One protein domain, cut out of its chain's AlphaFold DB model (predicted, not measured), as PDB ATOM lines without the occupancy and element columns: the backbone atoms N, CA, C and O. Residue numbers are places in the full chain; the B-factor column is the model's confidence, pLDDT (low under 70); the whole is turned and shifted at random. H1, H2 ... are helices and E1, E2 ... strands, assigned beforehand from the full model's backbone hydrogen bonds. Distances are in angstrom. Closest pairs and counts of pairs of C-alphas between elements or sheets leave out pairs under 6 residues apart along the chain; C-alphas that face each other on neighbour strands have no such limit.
ATOM      1  N   ARG A   2     -61.273  -5.574 -34.600       72.81
ATOM      2  CA  ARG A   2     -60.275  -5.372 -33.522       72.81
ATOM      3  C   ARG A   2     -60.066  -6.591 -32.601       72.81
ATOM      4  O   ARG A   2     -58.931  -6.921 -32.292       72.81
ATOM      5  N   LYS A   3     -61.136  -7.299 -32.217       68.56
ATOM      6  CA  LYS A   3     -61.046  -8.526 -31.395       68.56
ATOM      7  C   LYS A   3     -60.379  -9.693 -32.139       68.56
ATOM      8  O   LYS A   3     -59.587 -10.416 -31.554       68.56
ATOM      9  N   THR A   4     -60.661  -9.829 -33.435       75.25
ATOM     10  CA  THR A   4     -60.068 -10.845 -34.315       75.25
ATOM     11  C   THR A   4     -58.577 -10.590 -34.528       75.25
ATOM     12  O   THR A   4     -57.781 -11.514 -34.438       75.25
ATOM     13  N   LEU A   5     -58.189  -9.327 -34.728       77.75
ATOM     14  CA  LEU A   5     -56.791  -8.924 -34.892       77.75
ATOM     15  C   LEU A   5     -55.975  -9.170 -33.613       77.75
ATOM     16  O   LEU A   5     -54.884  -9.717 -33.674       77.75
ATOM     17  N   VAL A   6     -56.542  -8.838 -32.446       80.50
ATOM     18  CA  VAL A   6     -55.914  -9.108 -31.142       80.50
ATOM     19  C   VAL A   6     -55.768 -10.613 -30.895       80.50
ATOM     20  O   VAL A   6     -54.712 -11.045 -30.448       80.50
ATOM     21  N   ALA A   7     -56.780 -11.420 -31.231       79.25
ATOM     22  CA  ALA A   7     -56.695 -12.876 -31.110       79.25
ATOM     23  C   ALA A   7     -55.600 -13.466 -32.016       79.25
ATOM     24  O   ALA A   7     -54.815 -14.292 -31.560       79.25
ATOM     25  N   VAL A   8     -55.493 -12.994 -33.263       81.94
ATOM     26  CA  VAL A   8     -54.421 -13.396 -34.187       81.94
ATOM     27  C   VAL A   8     -53.050 -13.000 -33.638       81.94
ATOM     28  O   VAL A   8     -52.158 -13.839 -33.605       81.94
ATOM     29  N   CYS A   9     -52.883 -11.775 -33.132       80.00
ATOM     30  CA  CYS A   9     -51.621 -11.345 -32.527       80.00
ATOM     31  C   CYS A   9     -51.235 -12.199 -31.314       80.00
ATOM     32  O   CYS A   9     -50.086 -12.608 -31.223       80.00
ATOM     33  N   ILE A  10     -52.174 -12.517 -30.418       81.62
ATOM     34  CA  ILE A  10     -51.901 -13.360 -29.244       81.62
ATOM     35  C   ILE A  10     -51.476 -14.766 -29.673       81.62
ATOM     36  O   ILE A  10     -50.506 -15.295 -29.138       81.62
ATOM     37  N   VAL A  11     -52.157 -15.358 -30.657       78.31
ATOM     38  CA  VAL A  11     -51.796 -16.680 -31.187       78.31
ATOM     39  C   VAL A  11     -50.423 -16.636 -31.854       78.31
ATOM     40  O   VAL A  11     -49.578 -17.468 -31.543       78.31
ATOM     41  N   CYS A  12     -50.144 -15.642 -32.701       72.69
ATOM     42  CA  CYS A  12     -48.831 -15.476 -33.324       72.69
ATOM     43  C   CYS A  12     -47.725 -15.277 -32.281       72.69
ATOM     44  O   CYS A  12     -46.686 -15.922 -32.371       72.69
ATOM     45  N   SER A  13     -47.945 -14.445 -31.263       73.12
ATOM     46  CA  SER A  13     -46.983 -14.240 -30.179       73.12
ATOM     47  C   SER A  13     -46.772 -15.506 -29.352       73.12
ATOM     48  O   SER A  13     -45.633 -15.825 -29.035       73.12
ATOM     49  N   ALA A  14     -47.824 -16.268 -29.046       70.00
ATOM     50  CA  ALA A  14     -47.706 -17.539 -28.335       70.00
ATOM     51  C   ALA A  14     -46.943 -18.592 -29.156       70.00
ATOM     52  O   ALA A  14     -46.113 -19.306 -28.603       70.00
ATOM     53  N   VAL A  15     -47.172 -18.655 -30.473       66.00
ATOM     54  CA  VAL A  15     -46.437 -19.538 -31.396       66.00
ATOM     55  C   VAL A  15     -44.963 -19.144 -31.472       66.00
ATOM     56  O   VAL A  15     -44.101 -20.016 -31.393       66.00
ATOM     57  N   VAL A  16     -44.667 -17.844 -31.562       64.81
ATOM     58  CA  VAL A  16     -43.290 -17.339 -31.537       64.81
ATOM     59  C   VAL A  16     -42.634 -17.710 -30.211       64.81
ATOM     60  O   VAL A  16     -41.624 -18.393 -30.232       64.81
ATOM     61  N   VAL A  17     -43.231 -17.371 -29.064       66.88
ATOM     62  CA  VAL A  17     -42.670 -17.677 -27.735       66.88
ATOM     63  C   VAL A  17     -42.478 -19.183 -27.522       66.88
ATOM     64  O   VAL A  17     -41.434 -19.596 -27.028       66.88
ATOM     65  N   ALA A  18     -43.423 -20.023 -27.946       60.47
ATOM     66  CA  ALA A  18     -43.274 -21.476 -27.875       60.47
ATOM     67  C   ALA A  18     -42.143 -21.999 -28.781       60.47
ATOM     68  O   ALA A  18     -41.436 -22.929 -28.396       60.47
ATOM     69  N   GLY A  19     -41.940 -21.388 -29.954       55.75
ATOM     70  CA  GLY A  19     -40.800 -21.661 -30.832       55.75
ATOM     71  C   GLY A  19     -39.465 -21.208 -30.229       55.75
ATOM     72  O   GLY A  19     -38.489 -21.947 -30.309       55.75
ATOM     73  N   LEU A  20     -39.439 -20.052 -29.552       57.47
ATOM     74  CA  LEU A  20     -38.266 -19.540 -28.828       57.47
ATOM     75  C   LEU A  20     -37.831 -20.490 -27.701       57.47
ATOM     76  O   LEU A  20     -36.638 -20.660 -27.461       57.47
ATOM     77  N   LEU A  21     -38.789 -21.136 -27.028       58.31
ATOM     78  CA  LEU A  21     -38.518 -22.076 -25.933       58.31
ATOM     79  C   LEU A  21     -37.911 -23.408 -26.401       58.31
ATOM     80  O   LEU A  21     -37.271 -24.081 -25.597       58.31
ATOM     81  N   LYS A  22     -38.085 -23.794 -27.674       55.19
ATOM     82  CA  LYS A  22     -37.550 -25.050 -28.236       55.19
ATOM     83  C   LYS A  22     -36.189 -24.905 -28.925       55.19
ATOM     84  O   LYS A  22     -35.722 -25.849 -29.555       55.19
ATOM     85  N   GLY A  23     -35.544 -23.752 -28.761       64.38
ATOM     86  CA  GLY A  23     -34.166 -23.521 -29.179       64.38
ATOM     87  C   GLY A  23     -34.022 -22.993 -30.605       64.38
ATOM     88  O   GLY A  23     -34.854 -23.203 -31.485       64.38
ATOM     89  N   CYS A  24     -32.909 -22.297 -30.834       78.75
ATOM     90  CA  CYS A  24     -32.504 -21.775 -32.140       78.75
ATOM     91  C   CYS A  24     -31.801 -22.841 -32.997       78.75
ATOM     92  O   CYS A  24     -30.980 -22.488 -33.841       78.75
ATOM     93  N   ALA A  25     -32.064 -24.124 -32.741       85.62
ATOM     94  CA  ALA A  25     -31.431 -25.256 -33.397       85.62
ATOM     95  C   ALA A  25     -32.469 -26.342 -33.699       85.62
ATOM     96  O   ALA A  25     -33.432 -26.529 -32.951       85.62
ATOM     97  N   SER A  26     -32.284 -27.020 -34.824       90.81
ATOM     98  CA  SER A  26     -33.128 -28.121 -35.267       90.81
ATOM     99  C   SER A  26     -32.288 -29.077 -36.095       90.81
ATOM    100  O   SER A  26     -31.661 -28.664 -37.069       90.81
ATOM    101  N   GLU A  27     -32.312 -30.351 -35.733       92.31
ATOM    102  CA  GLU A  27     -31.553 -31.420 -36.376       92.31
ATOM    103  C   GLU A  27     -32.500 -32.369 -37.107       92.31
ATOM    104  O   GLU A  27     -33.607 -32.669 -36.642       92.31
ATOM    105  N   GLN A  28     -32.080 -32.853 -38.271       94.12
ATOM    106  CA  GLN A  28     -32.860 -33.806 -39.040       94.12
ATOM    107  C   GLN A  28     -32.843 -35.177 -38.359       94.12
ATOM    108  O   GLN A  28     -31.792 -35.771 -38.119       94.12
ATOM    109  N   ARG A  29     -34.032 -35.718 -38.093       94.62
ATOM    110  CA  ARG A  29     -34.213 -37.041 -37.495       94.62
ATOM    111  C   ARG A  29     -33.841 -38.156 -38.478       94.62
ATOM    112  O   ARG A  29     -34.117 -38.026 -39.675       94.62
ATOM    113  N   PRO A  30     -33.358 -39.307 -37.983       93.88
ATOM    114  CA  PRO A  30     -33.257 -40.518 -38.779       93.88
ATOM    115  C   PRO A  30     -34.614 -40.929 -39.351       93.88
ATOM    116  O   PRO A  30     -35.681 -40.651 -38.782       93.88
ATOM    117  N   LEU A  31     -34.570 -41.637 -40.479       91.88
ATOM    118  CA  LEU A  31     -35.770 -42.204 -41.079       91.88
ATOM    119  C   LEU A  31     -36.421 -43.214 -40.122       91.88
ATOM    120  O   LEU A  31     -35.707 -44.007 -39.495       91.88
ATOM    121  N   PRO A  32     -37.764 -43.234 -40.035       92.62
ATOM    122  CA  PRO A  32     -38.470 -44.236 -39.249       92.62
ATOM    123  C   PRO A  32     -38.167 -45.640 -39.776       92.62
ATOM    124  O   PRO A  32     -37.862 -45.817 -40.957       92.62
ATOM    125  N   LEU A  33     -38.235 -46.631 -38.893       92.75
ATOM    126  CA  LEU A  33     -38.044 -48.030 -39.262       92.75
ATOM    127  C   LEU A  33     -39.211 -48.544 -40.109       92.75
ATOM    128  O   LEU A  33     -40.373 -48.249 -39.816       92.75
ATOM    129  N   ASN A  34     -38.915 -49.359 -41.118       94.12
ATOM    130  CA  ASN A  34     -39.932 -50.084 -41.876       94.12
ATOM    131  C   ASN A  34     -40.428 -51.332 -41.105       94.12
ATOM    132  O   ASN A  34     -39.887 -51.700 -40.061       94.12
ATOM    133  N   SER A  35     -41.462 -52.007 -41.613       92.44
ATOM    134  CA  SER A  35     -42.093 -53.139 -40.915       92.44
ATOM    135  C   SER A  35     -41.161 -54.341 -40.688       92.44
ATOM    136  O   SER A  35     -41.267 -55.013 -39.659       92.44
ATOM    137  N   SER A  36     -40.235 -54.627 -41.613       89.44
ATOM    138  CA  SER A  36     -39.284 -55.734 -41.435       89.44
ATOM    139  C   SER A  36     -38.226 -55.394 -40.382       89.44
ATOM    140  O   SER A  36     -37.922 -56.223 -39.526       89.44
ATOM    141  N   GLU A  37     -37.745 -54.150 -40.364       93.44
ATOM    142  CA  GLU A  37     -36.831 -53.641 -39.337       93.44
ATOM    143  C   GLU A  37     -37.483 -53.648 -37.943       93.44
ATOM    144  O   GLU A  37     -36.871 -54.098 -36.975       93.44
ATOM    145  N   GLN A  38     -38.748 -53.234 -37.826       92.19
ATOM    146  CA  GLN A  38     -39.490 -53.271 -36.555       92.19
ATOM    147  C   GLN A  38     -39.639 -54.696 -35.998       92.19
ATOM    148  O   GLN A  38     -39.576 -54.907 -34.783       92.19
ATOM    149  N   THR A  39     -39.781 -55.690 -36.880       88.81
ATOM    150  CA  THR A  39     -39.839 -57.102 -36.474       88.81
ATOM    151  C   THR A  39     -38.516 -57.537 -35.839       88.81
ATOM    152  O   THR A  39     -38.521 -58.202 -34.804       88.81
ATOM    153  N   LEU A  40     -37.378 -57.090 -36.385       86.88
ATOM    154  CA  LEU A  40     -36.062 -57.359 -35.800       86.88
ATOM    155  C   LEU A  40     -35.908 -56.722 -34.414       86.88
ATOM    156  O   LEU A  40     -35.386 -57.370 -33.507       86.88
ATOM    157  N   LEU A  41     -36.408 -55.499 -34.195       89.12
ATOM    158  CA  LEU A  41     -36.343 -54.848 -32.875       89.12
ATOM    159  C   LEU A  41     -37.140 -55.566 -31.782       89.12
ATOM    160  O   LEU A  41     -36.826 -55.379 -30.600       89.12
ATOM    161  N   SER A  42     -38.140 -56.357 -32.168       82.62
ATOM    162  CA  SER A  42     -38.935 -57.183 -31.254       82.62
ATOM    163  C   SER A  42     -38.192 -58.441 -30.786       82.62
ATOM    164  O   SER A  42     -38.712 -59.181 -29.954       82.62
ATOM    165  N   SER A  43     -36.980 -58.695 -31.292       77.06
ATOM    166  CA  SER A  43     -36.138 -59.785 -30.801       77.06
ATOM    167  C   SER A  43     -35.758 -59.596 -29.329       77.06
ATOM    168  O   SER A  43     -35.559 -58.480 -28.838       77.06
ATOM    169  N   ASN A  44     -35.653 -60.720 -28.619       78.00
ATOM    170  CA  ASN A  44     -35.196 -60.731 -27.234       78.00
ATOM    171  C   ASN A  44     -33.756 -60.205 -27.150       78.00
ATOM    172  O   ASN A  44     -32.923 -60.514 -28.006       78.00
ATOM    173  N   GLY A  45     -33.467 -59.434 -26.098       85.94
ATOM    174  CA  GLY A  45     -32.108 -58.985 -25.800       85.94
ATOM    175  C   GLY A  45     -31.136 -60.157 -25.619       85.94
ATOM    176  O   GLY A  45     -31.536 -61.300 -25.403       85.94
ATOM    177  N   PHE A  46     -29.837 -59.873 -25.685       89.19
ATOM    178  CA  PHE A  46     -28.781 -60.880 -25.592       89.19
ATOM    179  C   PHE A  46     -28.630 -61.482 -24.189       89.19
ATOM    180  O   PHE A  46     -28.075 -62.563 -24.053       89.19
ATOM    181  N   GLY A  47     -29.080 -60.782 -23.141       89.56
ATOM    182  CA  GLY A  47     -28.901 -61.226 -21.751       89.56
ATOM    183  C   GLY A  47     -27.454 -61.155 -21.235       89.56
ATOM    184  O   GLY A  47     -27.183 -61.621 -20.132       89.56
ATOM    185  N   LEU A  48     -26.546 -60.550 -22.008       92.06
ATOM    186  CA  LEU A  48     -25.114 -60.429 -21.721       92.06
ATOM    187  C   LEU A  48     -24.785 -59.177 -20.898       92.06
ATOM    188  O   LEU A  48     -25.522 -58.184 -20.937       92.06
ATOM    189  N   SER A  49     -23.657 -59.218 -20.194       94.38
ATOM    190  CA  SER A  49     -23.038 -58.072 -19.520       94.38
ATOM    191  C   SER A  49     -21.942 -57.432 -20.384       94.38
ATOM    192  O   SER A  49     -21.120 -58.126 -20.982       94.38
ATOM    193  N   LEU A  50     -21.935 -56.100 -20.461       95.31
ATOM    194  CA  LEU A  50     -20.967 -55.310 -21.225       95.31
ATOM    195  C   LEU A  50     -20.110 -54.429 -20.313       95.31
ATOM    196  O   LEU A  50     -20.648 -53.629 -19.540       95.31
ATOM    197  N   GLY A  51     -18.792 -54.505 -20.490       96.62
ATOM    198  CA  GLY A  51     -17.831 -53.529 -19.977       96.62
ATOM    199  C   GLY A  51     -17.381 -52.576 -21.084       96.62
ATOM    200  O   GLY A  51     -16.803 -53.016 -22.070       96.62
ATOM    201  N   VAL A  52     -17.632 -51.274 -20.946       97.25
ATOM    202  CA  VAL A  52     -17.165 -50.263 -21.912       97.25
ATOM    203  C   VAL A  52     -15.776 -49.777 -21.513       97.25
ATOM    204  O   VAL A  52     -15.614 -49.216 -20.430       97.25
ATOM    205  N   GLU A  53     -14.790 -49.995 -22.377       96.50
ATOM    206  CA  GLU A  53     -13.412 -49.556 -22.179       96.50
ATOM    207  C   GLU A  53     -13.298 -48.022 -22.238       96.50
ATOM    208  O   GLU A  53     -14.058 -47.356 -22.957       96.50
ATOM    209  N   PRO A  54     -12.344 -47.433 -21.500       95.62
ATOM    210  CA  PRO A  54     -12.113 -46.000 -21.546       95.62
ATOM    211  C   PRO A  54     -11.603 -45.583 -22.930       95.62
ATOM    212  O   PRO A  54     -10.809 -46.273 -23.568       95.62
ATOM    213  N   SER A  55     -12.033 -44.407 -23.384       93.62
ATOM    214  CA  SER A  55     -11.540 -43.775 -24.608       93.62
ATOM    215  C   SER A  55     -10.783 -42.492 -24.285       93.62
ATOM    216  O   SER A  55     -11.049 -41.837 -23.277       93.62
ATOM    217  N   THR A  56      -9.901 -42.075 -25.189       91.50
ATOM    218  CA  THR A  56      -9.279 -40.748 -25.148       91.50
ATOM    219  C   THR A  56      -9.709 -39.981 -26.394       91.50
ATOM    220  O   THR A  56      -9.318 -40.381 -27.491       91.50
ATOM    221  N   PRO A  57     -10.506 -38.901 -26.271       91.44
ATOM    222  CA  PRO A  57     -11.080 -38.320 -25.051       91.44
ATOM    223  C   PRO A  57     -12.189 -39.185 -24.405       91.44
ATOM    224  O   PRO A  57     -12.859 -39.953 -25.103       91.44
ATOM    225  N   PRO A  58     -12.441 -39.037 -23.087       93.00
ATOM    226  CA  PRO A  58     -13.355 -39.901 -22.321       93.00
ATOM    227  C   PRO A  58     -14.835 -39.711 -22.662       93.00
ATOM    228  O   PRO A  58     -15.658 -40.568 -22.350       93.00
ATOM    229  N   VAL A  59     -15.185 -38.596 -23.309       92.50
ATOM    230  CA  VAL A  59     -16.569 -38.300 -23.695       92.50
ATOM    231  C   VAL A  59     -17.146 -39.374 -24.623       92.50
ATOM    232  O   VAL A  59     -18.313 -39.715 -24.469       92.50
ATOM    233  N   TYR A  60     -16.342 -39.970 -25.513       93.31
ATOM    234  CA  TYR A  60     -16.830 -40.958 -26.481       93.31
ATOM    235  C   TYR A  60     -17.242 -42.283 -25.829       93.31
ATOM    236  O   TYR A  60     -18.306 -42.815 -26.135       93.31
ATOM    237  N   ALA A  61     -16.461 -42.790 -24.873       94.88
ATOM    238  CA  ALA A  61     -16.840 -43.963 -24.090       94.88
ATOM    239  C   ALA A  61     -18.087 -43.687 -23.234       94.88
ATOM    240  O   ALA A  61     -18.965 -44.539 -23.120       94.88
ATOM    241  N   GLN A  62     -18.214 -42.483 -22.665       95.06
ATOM    242  CA  GLN A  62     -19.375 -42.113 -21.846       95.06
ATOM    243  C   GLN A  62     -20.666 -41.978 -22.663       95.06
ATOM    244  O   GLN A  62     -21.730 -42.416 -22.208       95.06
ATOM    245  N   THR A  63     -20.602 -41.379 -23.856       94.06
ATOM    246  CA  THR A  63     -21.762 -41.274 -24.750       94.06
ATOM    247  C   THR A  63     -22.159 -42.645 -25.283       94.06
ATOM    248  O   THR A  63     -23.340 -42.989 -25.208       94.06
ATOM    249  N   LEU A  64     -21.189 -43.472 -25.692       96.06
ATOM    250  CA  LEU A  64     -21.436 -44.855 -26.102       96.06
ATOM    251  C   LEU A  64     -22.077 -45.672 -24.972       96.06
ATOM    252  O   LEU A  64     -23.086 -46.337 -25.192       96.06
ATOM    253  N   LEU A  65     -21.558 -45.576 -23.744       96.50
ATOM    254  CA  LEU A  65     -22.125 -46.239 -22.567       96.50
ATOM    255  C   LEU A  65     -23.605 -45.878 -22.369       96.50
ATOM    256  O   LEU A  65     -24.436 -46.754 -22.118       96.50
ATOM    257  N   ARG A  66     -23.948 -44.589 -22.476       95.50
ATOM    258  CA  ARG A  66     -25.333 -44.115 -22.348       95.50
ATOM    259  C   ARG A  66     -26.214 -44.661 -23.469       95.50
ATOM    260  O   ARG A  66     -27.305 -45.151 -23.181       95.50
ATOM    261  N   ALA A  67     -25.732 -44.618 -24.707       95.12
ATOM    262  CA  ALA A  67     -26.467 -45.105 -25.867       95.12
ATOM    263  C   ALA A  67     -26.730 -46.614 -25.781       95.12
ATOM    264  O   ALA A  67     -27.868 -47.055 -25.928       95.12
ATOM    265  N   LEU A  68     -25.717 -47.413 -25.425       96.25
ATOM    266  CA  LEU A  68     -25.854 -48.860 -25.238       96.25
ATOM    267  C   LEU A  68     -26.887 -49.205 -24.158       96.25
ATOM    268  O   LEU A  68     -27.709 -50.096 -24.368       96.25
ATOM    269  N   ARG A  69     -26.924 -48.463 -23.042       95.69
ATOM    270  CA  ARG A  69     -27.970 -48.619 -22.012       95.69
ATOM    271  C   ARG A  69     -29.371 -48.340 -22.553       95.69
ATOM    272  O   ARG A  69     -30.305 -49.071 -22.233       95.69
ATOM    273  N   GLN A  70     -29.519 -47.308 -23.381       93.69
ATOM    274  CA  GLN A  70     -30.807 -46.940 -23.976       93.69
ATOM    275  C   GLN A  70     -31.338 -48.010 -24.940       93.69
ATOM    276  O   GLN A  70     -32.555 -48.154 -25.053       93.69
ATOM    277  N   THR A  71     -30.466 -48.814 -25.564       93.38
ATOM    278  CA  THR A  71     -30.903 -49.912 -26.450       93.38
ATOM    279  C   THR A  71     -31.650 -51.034 -25.724       93.38
ATOM    280  O   THR A  71     -32.436 -51.744 -26.352       93.38
ATOM    281  N   LYS A  72     -31.398 -51.217 -24.416       93.19
ATOM    282  CA  LYS A  72     -31.933 -52.317 -23.589       93.19
ATOM    283  C   LYS A  72     -31.679 -53.723 -24.165       93.19
ATOM    284  O   LYS A  72     -32.391 -54.664 -23.832       93.19
ATOM    285  N   LEU A  73     -30.676 -53.875 -25.035       94.00
ATOM    286  CA  LEU A  73     -30.305 -55.167 -25.624       94.00
ATOM    287  C   LEU A  73     -29.483 -56.043 -24.675       94.00
ATOM    288  O   LEU A  73     -29.451 -57.261 -24.834       94.00
ATOM    289  N   PHE A  74     -28.816 -55.433 -23.701       94.25
ATOM    290  CA  PHE A  74     -27.888 -56.093 -22.788       94.25
ATOM    291  C   PHE A  74     -28.457 -56.079 -21.372       94.25
ATOM    292  O   PHE A  74     -29.166 -55.143 -20.997       94.25
ATOM    293  N   ARG A  75     -28.148 -57.116 -20.586       94.25
ATOM    294  CA  ARG A  75     -28.587 -57.219 -19.186       94.25
ATOM    295  C   ARG A  75     -27.968 -56.107 -18.348       94.25
ATOM    296  O   ARG A  75     -28.625 -55.532 -17.488       94.25
ATOM    297  N   GLU A  76     -26.702 -55.818 -18.616       94.69
ATOM    298  CA  GLU A  76     -25.912 -54.863 -17.861       94.69
ATOM    299  C   GLU A  76     -24.917 -54.166 -18.784       94.69
ATOM    300  O   GLU A  76     -24.295 -54.802 -19.630       94.69
ATOM    301  N   VAL A  77     -24.770 -52.854 -18.617       96.75
ATOM    302  CA  VAL A  77     -23.769 -52.061 -19.334       96.75
ATOM    303  C   VAL A  77     -23.150 -51.090 -18.337       96.75
ATOM    304  O   VAL A  77     -23.826 -50.168 -17.857       96.75
ATOM    305  N   GLN A  78     -21.876 -51.271 -18.001       97.12
ATOM    306  CA  GLN A  78     -21.130 -50.327 -17.163       97.12
ATOM    307  C   GLN A  78     -19.728 -50.059 -17.733       97.12
ATOM    308  O   GLN A  78     -19.316 -50.733 -18.676       97.12
ATOM    309  N   PRO A  79     -18.990 -49.063 -17.207       96.88
ATOM    310  CA  PRO A  79     -17.564 -48.940 -17.490       96.88
ATOM    311  C   PRO A  79     -16.833 -50.246 -17.160       96.88
ATOM    312  O   PRO A  79     -17.186 -50.907 -16.179       96.88
ATOM    313  N   ALA A  80     -15.835 -50.612 -17.962       94.56
ATOM    314  CA  ALA A  80     -15.099 -51.868 -17.824       94.56
ATOM    315  C   ALA A  80     -14.477 -52.037 -16.427       94.56
ATOM    316  O   ALA A  80     -14.413 -53.148 -15.915       94.56
ATOM    317  N   GLU A  81     -14.109 -50.941 -15.761       93.12
ATOM    318  CA  GLU A  81     -13.528 -50.949 -14.415       93.12
ATOM    319  C   GLU A  81     -14.550 -51.271 -13.313       93.12
ATOM    320  O   GLU A  81     -14.171 -51.561 -12.179       93.12
ATOM    321  N   LYS A  82     -15.851 -51.180 -13.616       93.38
ATOM    322  CA  LYS A  82     -16.948 -51.373 -12.654       93.38
ATOM    323  C   LYS A  82     -17.697 -52.690 -12.833       93.38
ATOM    324  O   LYS A  82     -18.446 -53.067 -11.935       93.38
ATOM    325  N   VAL A  83     -17.518 -53.384 -13.959       90.00
ATOM    326  CA  VAL A  83     -18.139 -54.693 -14.195       90.00
ATOM    327  C   VAL A  83     -17.195 -55.793 -13.728       90.00
ATOM    328  O   VAL A  83     -16.070 -55.900 -14.208       90.00
ATOM    329  N   GLN A  84     -17.657 -56.641 -12.813       85.44
ATOM    330  CA  GLN A  84     -16.914 -57.838 -12.428       85.44
ATOM    331  C   GLN A  84     -17.211 -58.961 -13.425       85.44
ATOM    332  O   GLN A  84     -18.335 -59.447 -13.486       85.44
ATOM    333  N   GLY A  85     -16.205 -59.359 -14.206       85.69
ATOM    334  CA  GLY A  85     -16.314 -60.446 -15.185       85.69
ATOM    335  C   GLY A  85     -17.317 -60.180 -16.319       85.69
ATOM    336  O   GLY A  85     -18.247 -60.972 -16.468       85.69
ATOM    337  N   PRO A  86     -17.161 -59.096 -17.108       91.06
ATOM    338  CA  PRO A  86     -18.054 -58.816 -18.232       91.06
ATOM    339  C   PRO A  86     -17.997 -59.935 -19.283       91.06
ATOM    340  O   PRO A  86     -16.925 -60.470 -19.572       91.06
ATOM    341  N   ASP A  87     -19.135 -60.252 -19.904       92.81
ATOM    342  CA  ASP A  87     -19.183 -61.220 -21.009       92.81
ATOM    343  C   ASP A  87     -18.495 -60.663 -22.262       92.81
ATOM    344  O   ASP A  87     -17.826 -61.394 -22.995       92.81
ATOM    345  N   LEU A  88     -18.634 -59.354 -22.491       93.94
ATOM    346  CA  LEU A  88     -18.010 -58.643 -23.600       93.94
ATOM    347  C   LEU A  88     -17.381 -57.329 -23.131       93.94
ATOM    348  O   LEU A  88     -17.964 -56.582 -22.340       93.94
ATOM    349  N   LEU A  89     -16.221 -57.017 -23.698       95.12
ATOM    350  CA  LEU A  89     -15.620 -55.693 -23.657       95.12
ATOM    351  C   LEU A  89     -15.956 -54.927 -24.931       95.12
ATOM    352  O   LEU A  89     -15.930 -55.481 -26.030       95.12
ATOM    353  N   VAL A  90     -16.269 -53.647 -24.761       96.31
ATOM    354  CA  VAL A  90     -16.628 -52.741 -25.845       96.31
ATOM    355  C   VAL A  90     -15.617 -51.618 -25.935       96.31
ATOM    356  O   VAL A  90     -15.422 -50.892 -24.961       96.31
ATOM    357  N   ARG A  91     -15.041 -51.422 -27.119       95.94
ATOM    358  CA  ARG A  91     -14.085 -50.350 -27.390       95.94
ATOM    359  C   ARG A  91     -14.620 -49.396 -28.444       95.94
ATOM    360  O   ARG A  91     -15.167 -49.831 -29.448       95.94
ATOM    361  N   VAL A  92     -14.436 -48.093 -28.239       96.38
ATOM    362  CA  VAL A  92     -14.683 -47.090 -29.287       96.38
ATOM    363  C   VAL A  92     -13.587 -47.203 -30.348       96.38
ATOM    364  O   VAL A  92     -12.409 -47.075 -30.018       96.38
ATOM    365  N   GLU A  93     -13.972 -47.399 -31.607       95.50
ATOM    366  CA  GLU A  93     -13.029 -47.511 -32.729       95.50
ATOM    367  C   GLU A  93     -12.708 -46.143 -33.330       95.50
ATOM    368  O   GLU A  93     -11.545 -45.774 -33.491       95.50
ATOM    369  N   ARG A  94     -13.741 -45.344 -33.615       92.56
ATOM    370  CA  ARG A  94     -13.585 -43.970 -34.104       92.56
ATOM    371  C   ARG A  94     -14.729 -43.074 -33.630       92.56
ATOM    372  O   ARG A  94     -15.860 -43.547 -33.495       92.56
ATOM    373  N   PRO A  95     -14.473 -41.776 -33.408       87.94
ATOM    374  CA  PRO A  95     -15.544 -40.825 -33.157       87.94
ATOM    375  C   PRO A  95     -16.365 -40.585 -34.430       87.94
ATOM    376  O   PRO A  95     -15.814 -40.412 -35.516       87.94
ATOM    377  N   ILE A  96     -17.690 -40.556 -34.280       88.25
ATOM    378  CA  ILE A  96     -18.635 -40.083 -35.298       88.25
ATOM    379  C   ILE A  96     -19.475 -38.998 -34.632       88.25
ATOM    380  O   ILE A  96     -20.469 -39.279 -33.959       88.25
ATOM    381  N   THR A  97     -19.015 -37.760 -34.755       79.19
ATOM    382  CA  THR A  97     -19.664 -36.591 -34.161       79.19
ATOM    383  C   THR A  97     -19.881 -35.513 -35.203       79.19
ATOM    384  O   THR A  97     -19.046 -35.358 -36.095       79.19
ATOM    385  N   GLY A  98     -20.967 -34.756 -35.033       73.44
ATOM    386  CA  GLY A  98     -21.323 -33.655 -35.916       73.44
ATOM    387  C   GLY A  98     -20.217 -32.604 -36.006       73.44
ATOM    388  O   GLY A  98     -19.362 -32.479 -35.121       73.44
ATOM    389  N   ASN A  99     -20.235 -31.849 -37.100       70.19
ATOM    390  CA  ASN A  99     -19.296 -30.760 -37.315       70.19
ATOM    391  C   ASN A  99     -19.666 -29.580 -36.413       70.19
ATOM    392  O   ASN A  99     -20.758 -29.036 -36.518       70.19
ATOM    393  N   ALA A 100     -18.742 -29.125 -35.565       65.62
ATOM    394  CA  ALA A 100     -18.938 -27.898 -34.798       65.62
ATOM    395  C   ALA A 100     -18.849 -26.673 -35.729       65.62
ATOM    396  O   ALA A 100     -17.777 -26.094 -35.916       65.62
ATOM    397  N   VAL A 101     -19.970 -26.281 -36.337       74.75
ATOM    398  CA  VAL A 101     -20.044 -25.087 -37.187       74.75
ATOM    399  C   VAL A 101     -20.396 -23.867 -36.346       74.75
ATOM    400  O   VAL A 101     -21.436 -23.821 -35.694       74.75
ATOM    401  N   ILE A 102     -19.537 -22.846 -36.384       77.00
ATOM    402  CA  ILE A 102     -19.812 -21.547 -35.760       77.00
ATOM    403  C   ILE A 102     -20.794 -20.787 -36.664       77.00
ATOM    404  O   ILE A 102     -20.426 -20.426 -37.785       77.00
ATOM    405  N   PRO A 103     -22.023 -20.488 -36.210       75.69
ATOM    406  CA  PRO A 103     -23.046 -19.885 -37.058       75.69
ATOM    407  C   PRO A 103     -22.872 -18.362 -37.149       75.69
ATOM    408  O   PRO A 103     -23.731 -17.603 -36.707       75.69
ATOM    409  N   ILE A 104     -21.750 -17.890 -37.708       82.62
ATOM    410  CA  ILE A 104     -21.388 -16.458 -37.767       82.62
ATOM    411  C   ILE A 104     -22.511 -15.635 -38.409       82.62
ATOM    412  O   ILE A 104     -22.906 -14.595 -37.882       82.62
ATOM    413  N   LEU A 105     -23.066 -16.119 -39.521       79.12
ATOM    414  CA  LEU A 105     -24.115 -15.415 -40.253       79.12
ATOM    415  C   LEU A 105     -25.409 -15.310 -39.440       79.12
ATOM    416  O   LEU A 105     -26.022 -14.242 -39.387       79.12
ATOM    417  N   SER A 106     -25.801 -16.385 -38.756       78.56
ATOM    418  CA  SER A 106     -26.961 -16.348 -37.863       78.56
ATOM    419  C   SER A 106     -26.700 -15.483 -36.634       78.56
ATOM    420  O   SER A 106     -27.617 -14.818 -36.180       78.56
ATOM    421  N   LEU A 107     -25.473 -15.403 -36.120       78.81
ATOM    422  CA  LEU A 107     -25.148 -14.490 -35.019       78.81
ATOM    423  C   LEU A 107     -25.266 -13.021 -35.449       78.81
ATOM    424  O   LEU A 107     -25.934 -12.242 -34.775       78.81
ATOM    425  N   ILE A 108     -24.686 -12.649 -36.597       83.44
ATOM    426  CA  ILE A 108     -24.723 -11.270 -37.119       83.44
ATOM    427  C   ILE A 108     -26.154 -10.847 -37.469       83.44
ATOM    428  O   ILE A 108     -26.550  -9.709 -37.231       83.44
ATOM    429  N   THR A 109     -26.945 -11.766 -38.020       82.06
ATOM    430  CA  THR A 109     -28.327 -11.489 -38.445       82.06
ATOM    431  C   THR A 109     -29.347 -11.729 -37.334       82.06
ATOM    432  O   THR A 109     -30.549 -11.730 -37.602       82.06
ATOM    433  N   LEU A 110     -28.880 -11.968 -36.101       79.44
ATOM    434  CA  LEU A 110     -29.706 -12.335 -34.952       79.44
ATOM    435  C   LEU A 110     -30.696 -13.460 -35.282       79.44
ATOM    436  O   LEU A 110     -31.842 -13.401 -34.869       79.44
ATOM    437  N   GLY A 111     -30.287 -14.457 -36.064       72.50
ATOM    438  CA  GLY A 111     -31.061 -15.645 -36.413       72.50
ATOM    439  C   GLY A 111     -32.007 -15.481 -37.602       72.50
ATOM    440  O   GLY A 111     -32.714 -16.440 -37.915       72.50
ATOM    441  N   LEU A 112     -32.039 -14.313 -38.260       78.94
ATOM    442  CA  LEU A 112     -32.882 -14.081 -39.438       78.94
ATOM    443  C   LEU A 112     -32.414 -14.908 -40.640       78.94
ATOM    444  O   LEU A 112     -33.239 -15.494 -41.337       78.94
ATOM    445  N   ILE A 113     -31.100 -14.969 -40.866       85.12
ATOM    446  CA  ILE A 113     -30.518 -15.824 -41.898       85.12
ATOM    447  C   ILE A 113     -30.045 -17.119 -41.227       85.12
ATOM    448  O   ILE A 113     -29.132 -17.076 -40.390       85.12
ATOM    449  N   PRO A 114     -30.665 -18.270 -41.544       86.06
ATOM    450  CA  PRO A 114     -30.287 -19.524 -40.923       86.06
ATOM    451  C   PRO A 114     -28.924 -19.996 -41.427       86.06
ATOM    452  O   PRO A 114     -28.571 -19.806 -42.591       86.06
ATOM    453  N   THR A 115     -28.177 -20.654 -40.550       88.75
ATOM    454  CA  THR A 115     -26.994 -21.431 -40.920       88.75
ATOM    455  C   THR A 115     -27.436 -22.878 -41.058       88.75
ATOM    456  O   THR A 115     -28.007 -23.434 -40.122       88.75
ATOM    457  N   VAL A 116     -27.197 -23.479 -42.220       90.56
ATOM    458  CA  VAL A 116     -27.479 -24.894 -42.472       90.56
ATOM    459  C   VAL A 116     -26.146 -25.613 -42.601       90.56
ATOM    460  O   VAL A 116     -25.300 -25.195 -43.390       90.56
ATOM    461  N   THR A 117     -25.953 -26.671 -41.824       89.94
ATOM    462  CA  THR A 117     -24.753 -27.510 -41.867       89.94
ATOM    463  C   THR A 117     -25.142 -28.970 -42.025       89.94
ATOM    464  O   THR A 117     -26.182 -29.396 -41.531       89.94
ATOM    465  N   GLU A 118     -24.312 -29.730 -42.730       91.75
ATOM    466  CA  GLU A 118     -24.406 -31.185 -42.770       91.75
ATOM    467  C   GLU A 118     -23.591 -31.771 -41.611       91.75
ATOM    468  O   GLU A 118     -22.450 -31.362 -41.356       91.75
ATOM    469  N   GLU A 119     -24.190 -32.715 -40.893       89.81
ATOM    470  CA  GLU A 119     -23.606 -33.354 -39.721       89.81
ATOM    471  C   GLU A 119     -23.701 -34.876 -39.814       89.81
ATOM    472  O   GLU A 119     -24.668 -35.446 -40.331       89.81
ATOM    473  N   GLU A 120     -22.673 -35.538 -39.285       92.62
ATOM    474  CA  GLU A 120     -22.654 -36.981 -39.088       92.62
ATOM    475  C   GLU A 120     -22.755 -37.300 -37.597       92.62
ATOM    476  O   GLU A 120     -21.931 -36.866 -36.798       92.62
ATOM    477  N   HIS A 121     -23.727 -38.117 -37.215       92.81
ATOM    478  CA  HIS A 121     -23.915 -38.567 -35.840       92.81
ATOM    479  C   HIS A 121     -23.915 -40.081 -35.802       92.81
ATOM    480  O   HIS A 121     -24.592 -40.724 -36.600       92.81
ATOM    481  N   GLY A 122     -23.197 -40.685 -34.863       94.94
ATOM    482  CA  GLY A 122     -23.124 -42.134 -34.857       94.94
ATOM    483  C   GLY A 122     -22.273 -42.723 -33.757       94.94
ATOM    484  O   GLY A 122     -21.769 -42.026 -32.880       94.94
ATOM    485  N   TYR A 123     -22.108 -44.036 -33.843       96.06
ATOM    486  CA  TYR A 123     -21.224 -44.806 -32.985       96.06
ATOM    487  C   TYR A 123     -20.495 -45.848 -33.824       96.06
ATOM    488  O   TYR A 123     -21.116 -46.540 -34.627       96.06
ATOM    489  N   SER A 124     -19.186 -45.962 -33.614       96.56
ATOM    490  CA  SER A 124     -18.341 -47.001 -34.199       96.56
ATOM    491  C   SER A 124     -17.551 -47.637 -33.072       96.56
ATOM    492  O   SER A 124     -16.781 -46.966 -32.374       96.56
ATOM    493  N   PHE A 125     -17.829 -48.908 -32.820       97.06
ATOM    494  CA  PHE A 125     -17.282 -49.630 -31.688       97.06
ATOM    495  C   PHE A 125     -17.124 -51.106 -32.005       97.06
ATOM    496  O   PHE A 125     -17.754 -51.649 -32.911       97.06
ATOM    497  N   SER A 126     -16.285 -51.760 -31.225       96.06
ATOM    498  CA  SER A 126     -15.961 -53.160 -31.397       96.06
ATOM    499  C   SER A 126     -16.301 -53.937 -30.128       96.06
ATOM    500  O   SER A 126     -16.191 -53.410 -29.021       96.06
ATOM    501  N   LEU A 127     -16.803 -55.162 -30.291       95.00
ATOM    502  CA  LEU A 127     -17.154 -56.073 -29.205       95.00
ATOM    503  C   LEU A 127     -16.204 -57.263 -29.209       95.00
ATOM    504  O   LEU A 127     -16.089 -57.985 -30.200       95.00
ATOM    505  N   ARG A 128     -15.563 -57.483 -28.069       93.31
ATOM    506  CA  ARG A 128     -14.605 -58.558 -27.832       93.31
ATOM    507  C   ARG A 128     -15.087 -59.421 -26.676       93.31
ATOM    508  O   ARG A 128     -15.435 -58.896 -25.623       93.31
ATOM    509  N   SER A 129     -15.015 -60.737 -26.834       90.88
ATOM    510  CA  SER A 129     -15.193 -61.670 -25.720       90.88
ATOM    511  C   SER A 129     -13.923 -61.771 -24.881       90.88
ATOM    512  O   SER A 129     -12.810 -61.739 -25.405       90.88
ATOM    513  N   LEU A 130     -14.081 -61.894 -23.562       82.62
ATOM    514  CA  LEU A 130     -12.967 -62.230 -22.667       82.62
ATOM    515  C   LEU A 130     -12.667 -63.732 -22.640       82.62
ATOM    516  O   LEU A 130     -11.580 -64.124 -22.222       82.62
ATOM    517  N   LYS A 131     -13.621 -64.562 -23.076       81.50
ATOM    518  CA  LYS A 131     -13.527 -66.029 -23.051       81.50
ATOM    519  C   LYS A 131     -12.959 -66.610 -24.343       81.50
ATOM    520  O   LYS A 131     -12.497 -67.743 -24.342       81.50
ATOM    521  N   SER A 132     -12.972 -65.832 -25.425       73.88
ATOM    522  CA  SER A 132     -12.557 -66.286 -26.747       73.88
ATOM    523  C   SER A 132     -11.457 -65.404 -27.333       73.88
ATOM    524  O   SER A 132     -11.451 -64.186 -27.152       73.88
ATOM    525  N   SER A 133     -10.525 -66.031 -28.053       71.88
ATOM    526  CA  SER A 133      -9.523 -65.359 -28.890       71.88
ATOM    527  C   SER A 133     -10.057 -65.006 -30.284       71.88
ATOM    528  O   SER A 133      -9.284 -64.593 -31.147       71.88
ATOM    529  N   GLU A 134     -11.349 -65.237 -30.530       67.94
ATOM    530  CA  GLU A 134     -12.010 -64.968 -31.803       67.94
ATOM    531  C   GLU A 134     -12.037 -63.482 -32.192       67.94
ATOM    532  O   GLU A 134     -11.832 -62.598 -31.348       67.94
ATOM    533  N   PRO A 135     -12.252 -63.193 -33.494       71.12
ATOM    534  CA  PRO A 135     -12.226 -61.838 -34.014       71.12
ATOM    535  C   PRO A 135     -13.262 -60.932 -33.350       71.12
ATOM    536  O   PRO A 135     -14.348 -61.337 -32.937       71.12
ATOM    537  N   VAL A 136     -12.900 -59.658 -33.289       88.56
ATOM    538  CA  VAL A 136     -13.723 -58.605 -32.710       88.56
ATOM    539  C   VAL A 136     -14.896 -58.299 -33.646       88.56
ATOM    540  O   VAL A 136     -14.708 -58.134 -34.852       88.56
ATOM    541  N   VAL A 137     -16.108 -58.188 -33.100       94.00
ATOM    542  CA  VAL A 137     -17.293 -57.805 -33.880       94.00
ATOM    543  C   VAL A 137     -17.359 -56.287 -33.958       94.00
ATOM    544  O   VAL A 137     -17.548 -55.626 -32.941       94.00
ATOM    545  N   ILE A 138     -17.229 -55.722 -35.157       95.38
ATOM    546  CA  ILE A 138     -17.339 -54.274 -35.367       95.38
ATOM    547  C   ILE A 138     -18.798 -53.911 -35.650       95.38
ATOM    548  O   ILE A 138     -19.431 -54.456 -36.561       95.38
ATOM    549  N   VAL A 139     -19.320 -52.963 -34.876       96.75
ATOM    550  CA  VAL A 139     -20.635 -52.355 -35.066       96.75
ATOM    551  C   VAL A 139     -20.440 -50.881 -35.379       96.75
ATOM    552  O   VAL A 139     -19.840 -50.134 -34.607       96.75
ATOM    553  N   GLU A 140     -21.001 -50.452 -36.504       96.38
ATOM    554  CA  GLU A 140     -21.011 -49.053 -36.900       96.38
ATOM    555  C   GLU A 140     -22.424 -48.620 -37.287       96.38
ATOM    556  O   GLU A 140     -23.110 -49.279 -38.071       96.38
ATOM    557  N   TYR A 141     -22.851 -47.492 -36.728       96.00
ATOM    558  CA  TYR A 141     -24.063 -46.789 -37.115       96.00
ATOM    559  C   TYR A 141     -23.724 -45.322 -37.359       96.00
ATOM    560  O   TYR A 141     -23.171 -44.665 -36.479       96.00
ATOM    561  N   VAL A 142     -24.080 -44.820 -38.542       95.75
ATOM    562  CA  VAL A 142     -23.911 -43.422 -38.948       95.75
ATOM    563  C   VAL A 142     -25.252 -42.897 -39.446       95.75
ATOM    564  O   VAL A 142     -25.894 -43.496 -40.310       95.75
ATOM    565  N   HIS A 143     -25.660 -41.754 -38.915       94.50
ATOM    566  CA  HIS A 143     -26.737 -40.917 -39.415       94.50
ATOM    567  C   HIS A 143     -26.130 -39.661 -40.023       94.50
ATOM    568  O   HIS A 143     -25.362 -38.970 -39.357       94.50
ATOM    569  N   ARG A 144     -26.492 -39.364 -41.270       94.44
ATOM    570  CA  ARG A 144     -26.150 -38.107 -41.936       94.44
ATOM    571  C   ARG A 144     -27.411 -37.279 -42.069       94.44
ATOM    572  O   ARG A 144     -28.428 -37.786 -42.547       94.44
ATOM    573  N   GLY A 145     -27.347 -36.031 -41.643       92.19
ATOM    574  CA  GLY A 145     -28.487 -35.133 -41.701       92.19
ATOM    575  C   GLY A 145     -28.068 -33.679 -41.643       92.19
ATOM    576  O   GLY A 145     -26.888 -33.355 -41.522       92.19
ATOM    577  N   TYR A 146     -29.059 -32.806 -41.739       92.56
ATOM    578  CA  TYR A 146     -28.843 -31.373 -41.629       92.56
ATOM    579  C   TYR A 146     -29.154 -30.864 -40.228       92.56
ATOM    580  O   TYR A 146     -30.159 -31.249 -39.626       92.56
ATOM    581  N   THR A 147     -28.343 -29.914 -39.783       91.44
ATOM    582  CA  THR A 147     -28.596 -29.079 -38.613       91.44
ATOM    583  C   THR A 147     -28.830 -27.652 -39.086       91.44
ATOM    584  O   THR A 147     -28.057 -27.091 -39.866       91.44
ATOM    585  N   VAL A 148     -29.941 -27.067 -38.648       91.06
ATOM    586  CA  VAL A 148     -30.343 -25.697 -38.972       91.06
ATOM    587  C   VAL A 148     -30.278 -24.865 -37.705       91.06
ATOM    588  O   VAL A 148     -30.920 -25.195 -36.710       91.06
ATOM    589  N   LEU A 149     -29.528 -23.769 -37.761       88.25
ATOM    590  CA  LEU A 149     -29.357 -22.808 -36.677       88.25
ATOM    591  C   LEU A 149     -29.998 -21.469 -37.064       88.25
ATOM    592  O   LEU A 149     -29.781 -20.975 -38.167       88.25
ATOM    593  N   GLY A 150     -30.779 -20.871 -36.165       84.00
ATOM    594  CA  GLY A 150     -31.507 -19.612 -36.375       84.00
ATOM    595  C   GLY A 150     -32.999 -19.718 -36.051       84.00
ATOM    596  O   GLY A 150     -33.487 -20.774 -35.656       84.00
ATOM    597  N   TRP A 151     -33.760 -18.634 -36.232       82.75
ATOM    598  CA  TRP A 151     -35.187 -18.610 -35.867       82.75
ATOM    599  C   TRP A 151     -36.035 -19.592 -36.670       82.75
ATOM    600  O   TRP A 151     -37.000 -20.153 -36.154       82.75
ATOM    601  N   VAL A 152     -35.648 -19.839 -37.923       85.19
ATOM    602  CA  VAL A 152     -36.325 -20.810 -38.792       85.19
ATOM    603  C   VAL A 152     -36.240 -22.228 -38.213       85.19
ATOM    604  O   VAL A 152     -37.167 -23.010 -38.404       85.19
ATOM    605  N   ALA A 153     -35.204 -22.548 -37.432       86.75
ATOM    606  CA  ALA A 153     -35.070 -23.842 -36.768       86.75
ATOM    607  C   ALA A 153     -36.226 -24.123 -35.792       86.75
ATOM    608  O   ALA A 153     -36.761 -25.230 -35.758       86.75
ATOM    609  N   GLY A 154     -36.700 -23.096 -35.080       83.62
ATOM    610  CA  GLY A 154     -37.869 -23.214 -34.208       83.62
ATOM    611  C   GLY A 154     -39.140 -23.611 -34.969       83.62
ATOM    612  O   GLY A 154     -39.964 -24.358 -34.442       83.62
ATOM    613  N   LEU A 155     -39.282 -23.177 -36.228       85.75
ATOM    614  CA  LEU A 155     -40.383 -23.600 -37.102       85.75
ATOM    615  C   LEU A 155     -40.199 -25.039 -37.598       85.75
ATOM    616  O   LEU A 155     -41.177 -25.777 -37.721       85.75
ATOM    617  N   LEU A 156     -38.956 -25.458 -37.854       88.19
ATOM    618  CA  LEU A 156     -38.653 -26.825 -38.279       88.19
ATOM    619  C   LEU A 156     -39.049 -27.858 -37.219       88.19
ATOM    620  O   LEU A 156     -39.561 -28.915 -37.576       88.19
ATOM    621  N   ASN A 157     -38.956 -27.514 -35.934       86.69
ATOM    622  CA  ASN A 157     -39.341 -28.383 -34.815       86.69
ATOM    623  C   ASN A 157     -40.833 -28.786 -34.780       86.69
ATOM    624  O   ASN A 157     -41.206 -29.673 -34.009       86.69
ATOM    625  N   PHE A 158     -41.697 -28.173 -35.600       86.88
ATOM    626  CA  PHE A 158     -43.087 -28.613 -35.784       86.88
ATOM    627  C   PHE A 158     -43.237 -29.752 -36.802       86.88
ATOM    628  O   PHE A 158     -44.274 -30.415 -36.834       86.88
ATOM    629  N   PHE A 159     -42.222 -30.003 -37.630       89.38
ATOM    630  CA  PHE A 159     -42.256 -31.049 -38.644       89.38
ATOM    631  C   PHE A 159     -41.738 -32.386 -38.091       89.38
ATOM    632  O   PHE A 159     -40.769 -32.435 -37.336       89.38
ATOM    633  N   PRO A 160     -42.324 -33.524 -38.509       88.00
ATOM    634  CA  PRO A 160     -42.048 -34.837 -37.913       88.00
ATOM    635  C   PRO A 160     -40.636 -35.384 -38.185       88.00
ATOM    636  O   PRO A 160     -40.239 -36.388 -37.580       88.00
ATOM    637  N   HIS A 161     -39.890 -34.761 -39.097       92.19
ATOM    638  CA  HIS A 161     -38.537 -35.147 -39.504       92.19
ATOM    639  C   HIS A 161     -37.441 -34.312 -38.837       92.19
ATOM    640  O   HIS A 161     -36.279 -34.473 -39.187       92.19
ATOM    641  N   TRP A 162     -37.799 -33.455 -37.886       92.25
ATOM    642  CA  TRP A 162     -36.892 -32.517 -37.241       92.25
ATOM    643  C   TRP A 162     -37.036 -32.578 -35.721       92.25
ATOM    644  O   TRP A 162     -38.097 -32.944 -35.206       92.25
ATOM    645  N   THR A 163     -35.962 -32.262 -35.003       91.06
ATOM    646  CA  THR A 163     -35.936 -32.244 -33.539       91.06
ATOM    647  C   THR A 163     -35.057 -31.116 -33.009       91.06
ATOM    648  O   THR A 163     -33.957 -30.908 -33.508       91.06
ATOM    649  N   GLY A 164     -35.525 -30.422 -31.971       87.62
ATOM    650  CA  GLY A 164     -34.755 -29.382 -31.275       87.62
ATOM    651  C   GLY A 164     -33.962 -29.919 -30.083       87.62
ATOM    652  O   GLY A 164     -33.076 -29.245 -29.575       87.62
ATOM    653  N   ASP A 165     -34.261 -31.149 -29.654       83.81
ATOM    654  CA  ASP A 165     -33.663 -31.770 -28.467       83.81
ATOM    655  C   ASP A 165     -32.301 -32.432 -28.758       83.81
ATOM    656  O   ASP A 165     -31.652 -32.934 -27.842       83.81
ATOM    657  N   GLY A 166     -31.868 -32.441 -30.023       85.94
ATOM    658  CA  GLY A 166     -30.675 -33.135 -30.507       85.94
ATOM    659  C   GLY A 166     -30.945 -34.587 -30.916       85.94
ATOM    660  O   GLY A 166     -31.710 -35.319 -30.281       85.94
ATOM    661  N   VAL A 167     -30.298 -35.036 -31.990       89.31
ATOM    662  CA  VAL A 167     -30.568 -36.329 -32.627       89.31
ATOM    663  C   VAL A 167     -30.207 -37.514 -31.732       89.31
ATOM    664  O   VAL A 167     -30.888 -38.535 -31.751       89.31
ATOM    665  N   HIS A 168     -29.198 -37.368 -30.870       86.69
ATOM    666  CA  HIS A 168     -28.762 -38.416 -29.940       86.69
ATOM    667  C   HIS A 168     -29.793 -38.755 -28.852       86.69
ATOM    668  O   HIS A 168     -29.698 -39.813 -28.228       86.69
ATOM    669  N   TYR A 169     -30.760 -37.870 -28.607       87.19
ATOM    670  CA  TYR A 169     -31.846 -38.093 -27.652       87.19
ATOM    671  C   TYR A 169     -33.137 -38.555 -28.338       87.19
ATOM    672  O   TYR A 169     -34.094 -38.931 -27.658       87.19
ATOM    673  N   ASP A 170     -33.162 -38.576 -29.672       91.31
ATOM    674  CA  ASP A 170     -34.327 -38.982 -30.442       91.31
ATOM    675  C   ASP A 170     -34.535 -40.509 -30.377       91.31
ATOM    676  O   ASP A 170     -33.592 -41.282 -30.601       91.31
ATOM    677  N   PRO A 171     -35.766 -40.992 -30.120       92.56
ATOM    678  CA  PRO A 171     -36.060 -42.422 -30.121       92.56
ATOM    679  C   PRO A 171     -35.659 -43.128 -31.422       92.56
ATOM    680  O   PRO A 171     -35.150 -44.246 -31.363       92.56
ATOM    681  N   ARG A 172     -35.799 -42.471 -32.584       94.38
ATOM    682  CA  ARG A 172     -35.452 -43.071 -33.883       94.38
ATOM    683  C   ARG A 172     -33.957 -43.325 -34.010       94.38
ATOM    684  O   ARG A 172     -33.559 -44.314 -34.619       94.38
ATOM    685  N   PHE A 173     -33.122 -42.467 -33.431       94.88
ATOM    686  CA  PHE A 173     -31.673 -42.667 -33.424       94.88
ATOM    687  C   PHE A 173     -31.290 -43.891 -32.587       94.88
ATOM    688  O   PHE A 173     -30.516 -44.740 -33.030       94.88
ATOM    689  N   ASN A 174     -31.913 -44.044 -31.416       93.62
ATOM    690  CA  ASN A 174     -31.707 -45.205 -30.548       93.62
ATOM    691  C   ASN A 174     -32.219 -46.509 -31.173       93.62
ATOM    692  O   ASN A 174     -31.567 -47.546 -31.069       93.62
ATOM    693  N   GLU A 175     -33.359 -46.465 -31.860       94.94
ATOM    694  CA  GLU A 175     -33.907 -47.595 -32.612       94.94
ATOM    695  C   GLU A 175     -32.990 -48.032 -33.759       94.94
ATOM    696  O   GLU A 175     -32.755 -49.227 -33.949       94.94
ATOM    697  N   ARG A 176     -32.422 -47.073 -34.497       96.38
ATOM    698  CA  ARG A 176     -31.474 -47.345 -35.582       96.38
ATOM    699  C   ARG A 176     -30.152 -47.916 -35.066       96.38
ATOM    700  O   ARG A 176     -29.652 -48.879 -35.647       96.38
ATOM    701  N   LEU A 177     -29.636 -47.415 -33.943       96.25
ATOM    702  CA  LEU A 177     -28.485 -48.019 -33.263       96.25
ATOM    703  C   LEU A 177     -28.790 -49.454 -32.809       96.25
ATOM    704  O   LEU A 177     -27.993 -50.364 -33.038       96.25
ATOM    705  N   LYS A 178     -29.958 -49.673 -32.190       95.94
ATOM    706  CA  LYS A 178     -30.413 -51.005 -31.770       95.94
ATOM    707  C   LYS A 178     -30.461 -51.964 -32.962       95.94
ATOM    708  O   LYS A 178     -29.977 -53.088 -32.852       95.94
ATOM    709  N   LEU A 179     -30.995 -51.518 -34.099       96.00
ATOM    710  CA  LEU A 179     -31.020 -52.297 -35.334       96.00
ATOM    711  C   LEU A 179     -29.606 -52.644 -35.816       96.00
ATOM    712  O   LEU A 179     -29.355 -53.805 -36.119       96.00
ATOM    713  N   ALA A 180     -28.677 -51.683 -35.841       96.25
ATOM    714  CA  ALA A 180     -27.295 -51.927 -36.267       96.25
ATOM    715  C   ALA A 180     -26.610 -53.026 -35.433       96.25
ATOM    716  O   ALA A 180     -25.932 -53.893 -35.985       96.25
ATOM    717  N   ILE A 181     -26.854 -53.049 -34.119       96.38
ATOM    718  CA  ILE A 181     -26.365 -54.109 -33.224       96.38
ATOM    719  C   ILE A 181     -27.048 -55.450 -33.534       96.38
ATOM    720  O   ILE A 181     -26.388 -56.485 -33.601       96.38
ATOM    721  N   LEU A 182     -28.369 -55.454 -33.730       95.00
ATOM    722  CA  LEU A 182     -29.136 -56.674 -34.002       95.00
ATOM    723  C   LEU A 182     -28.794 -57.313 -35.352       95.00
ATOM    724  O   LEU A 182     -28.793 -58.538 -35.456       95.00
ATOM    725  N   THR A 183     -28.421 -56.524 -36.359       94.44
ATOM    726  CA  THR A 183     -27.886 -57.039 -37.629       94.44
ATOM    727  C   THR A 183     -26.615 -57.868 -37.414       94.44
ATOM    728  O   THR A 183     -26.341 -58.791 -38.176       94.44
ATOM    729  N   LYS A 184     -25.873 -57.599 -36.333       94.19
ATOM    730  CA  LYS A 184     -24.678 -58.338 -35.906       94.19
ATOM    731  C   LYS A 184     -24.959 -59.408 -34.848       94.19
ATOM    732  O   LYS A 184     -24.029 -59.984 -34.291       94.19
ATOM    733  N   ALA A 185     -26.225 -59.732 -34.575       92.19
ATOM    734  CA  ALA A 185     -26.596 -60.619 -33.472       92.19
ATOM    735  C   ALA A 185     -25.984 -62.025 -33.560       92.19
ATOM    736  O   ALA A 185     -25.651 -62.598 -32.524       92.19
ATOM    737  N   GLN A 186     -25.850 -62.596 -34.760       90.25
ATOM    738  CA  GLN A 186     -25.242 -63.920 -34.935       90.25
ATOM    739  C   GLN A 186     -23.743 -63.896 -34.615       90.25
ATOM    740  O   GLN A 186     -23.277 -64.750 -33.867       90.25
ATOM    741  N   GLU A 187     -23.023 -62.883 -35.104       91.38
ATOM    742  CA  GLU A 187     -21.596 -62.668 -34.825       91.38
ATOM    743  C   GLU A 187     -21.364 -62.454 -33.319       91.38
ATOM    744  O   GLU A 187     -20.516 -63.107 -32.719       91.38
ATOM    745  N   ILE A 188     -22.193 -61.623 -32.674       90.81
ATOM    746  CA  ILE A 188     -22.128 -61.372 -31.224       90.81
ATOM    747  C   ILE A 188     -22.375 -62.660 -30.426       90.81
ATOM    748  O   ILE A 188     -21.683 -62.932 -29.448       90.81
ATOM    749  N   LYS A 189     -23.350 -63.482 -30.830       88.81
ATOM    750  CA  LYS A 189     -23.618 -64.761 -30.155       88.81
ATOM    751  C   LYS A 189     -22.465 -65.743 -30.329       88.81
ATOM    752  O   LYS A 189     -22.102 -66.395 -29.350       88.81
ATOM    753  N   ALA A 190     -21.876 -65.818 -31.523       87.06
ATOM    754  CA  ALA A 190     -20.763 -66.716 -31.819       87.06
ATOM    755  C   ALA A 190     -19.568 -66.465 -30.886       87.06
ATOM    756  O   ALA A 190     -19.102 -67.402 -30.243       87.06
ATOM    757  N   VAL A 191     -19.180 -65.200 -30.688       86.62
ATOM    758  CA  VAL A 191     -18.038 -64.855 -29.817       86.62
ATOM    759  C   VAL A 191     -18.296 -65.091 -28.319       86.62
ATOM    760  O   VAL A 191     -17.355 -65.107 -27.527       86.62
ATOM    761  N   THR A 192     -19.555 -65.279 -27.907       82.12
ATOM    762  CA  THR A 192     -19.937 -65.505 -26.493       82.12
ATOM    763  C   THR A 192     -20.306 -66.943 -26.134       82.12
ATOM    764  O   THR A 192     -20.407 -67.245 -24.948       82.12
ATOM    765  N   SER A 193     -20.526 -67.823 -27.116       68.25
ATOM    766  CA  SER A 193     -21.056 -69.183 -26.889       68.25
ATOM    767  C   SER A 193     -19.974 -70.255 -26.667       68.25
ATOM    768  O   SER A 193     -20.266 -71.442 -26.802       68.25
ATOM    769  N   GLN A 194     -18.745 -69.851 -26.339       54.69
ATOM    770  CA  GLN A 194     -17.597 -70.721 -26.041       54.69
ATOM    771  C   GLN A 194     -17.101 -70.455 -24.617       54.69
ATOM    772  O   GLN A 194     -16.743 -71.442 -23.941       54.69
TER     773      GLN A 194
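What this domain is: This is residues 2 to 194 of the 194 residues of an uncharacterized protein of Nitrospira sp (UniProt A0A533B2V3). A long hairpin, E5 and E6, is the spine of a curled, twisted sheet, with E4, E2 and E3 added beside one end of E5 and E1 beside the far end of E6. H3, H6 and H7 pack on the sheet, and residues 2 to 14 of H1 stick out as a free arm. The printed part has 193 residues with seven named helices and six named strands, in the order H1 E1 H2 E2 H3 E3 E4 H4 E5 E6 H5 H6 H7; the class is mixed, helices and strands. The mixed sheet runs E1 E6 E5 E4 E2 E3. The whole is loose, with a radius of gyration of the C-alphas of 20.9 A and spans of 78 by 36 by 26 A.

How they stand to each other: H1, residues 2 to 21, touches H5, residues 151 to 156, with residues 19 to 20 alone, about perpendicular at 90 degrees; the closest C-alphas are those of Gly 19 and Gly 154, 4.7 A. E1, residues 25 to 28, is antiparallel to E6, residues 137 to 149, with N 26 and O 148 at 3.0 A. H5 is over E1. H2, residues 35 to 41, touches H6, residues 171 to 183, at 77 degrees, about perpendicular, closest at the C-alphas of Leu 41 and Leu 179, 6.4 A. E2, residues 49 to 52, H3, residues 58 to 71, and E3, residues 76 to 79, form a strand-helix-strand unit, two parallel neighbour strands with a helix between, its crossover right-handed; N 50 and O 76 are 2.8 A apart. H3 touches H6 with residues 67 to 71 alone, the closest C-alphas being those of Thr 71 and Lys 178, 5.5 A. E4, residues 88 to 94, is parallel to E2, with N 90 and O 51 at 2.8 A, and antiparallel to E5, residues 115 to 129, with N 91 and O 126 at 3.0 A. H4, residues 104 to 108, only grazes the sheet. In the hairpin E5 and E6, N 123 and O 141 are 2.9 A apart. H6 runs along E6, 9.0 A over the sheet. H7, residues 185 to 192, is on the same face as H3, two layers. Every O i to N i+4 pair is within hydrogen-bond range in H1, H2, H3, H4 and H6; H5 has 1 of 2 and H7 3 of 4.

Where its parts are: H1 begins at C-alpha 2, (-60.275, -5.372, -33.522), and is 28.5 A long. E5 is 44.6 A, E6 37.1 A and H3 20.6 A long. H7 ends at C-alpha 192, (-19.937, -65.505, -26.493).

The domain as a whole: The C-alphas farthest apart, of Arg 2 and Ser 133, are 78.7 A apart. The printed part has no cut; the link from H5 to H6 is long. Mean pLDDT of the printed part is 87.2, and residues 15 to 23 are among those under 70.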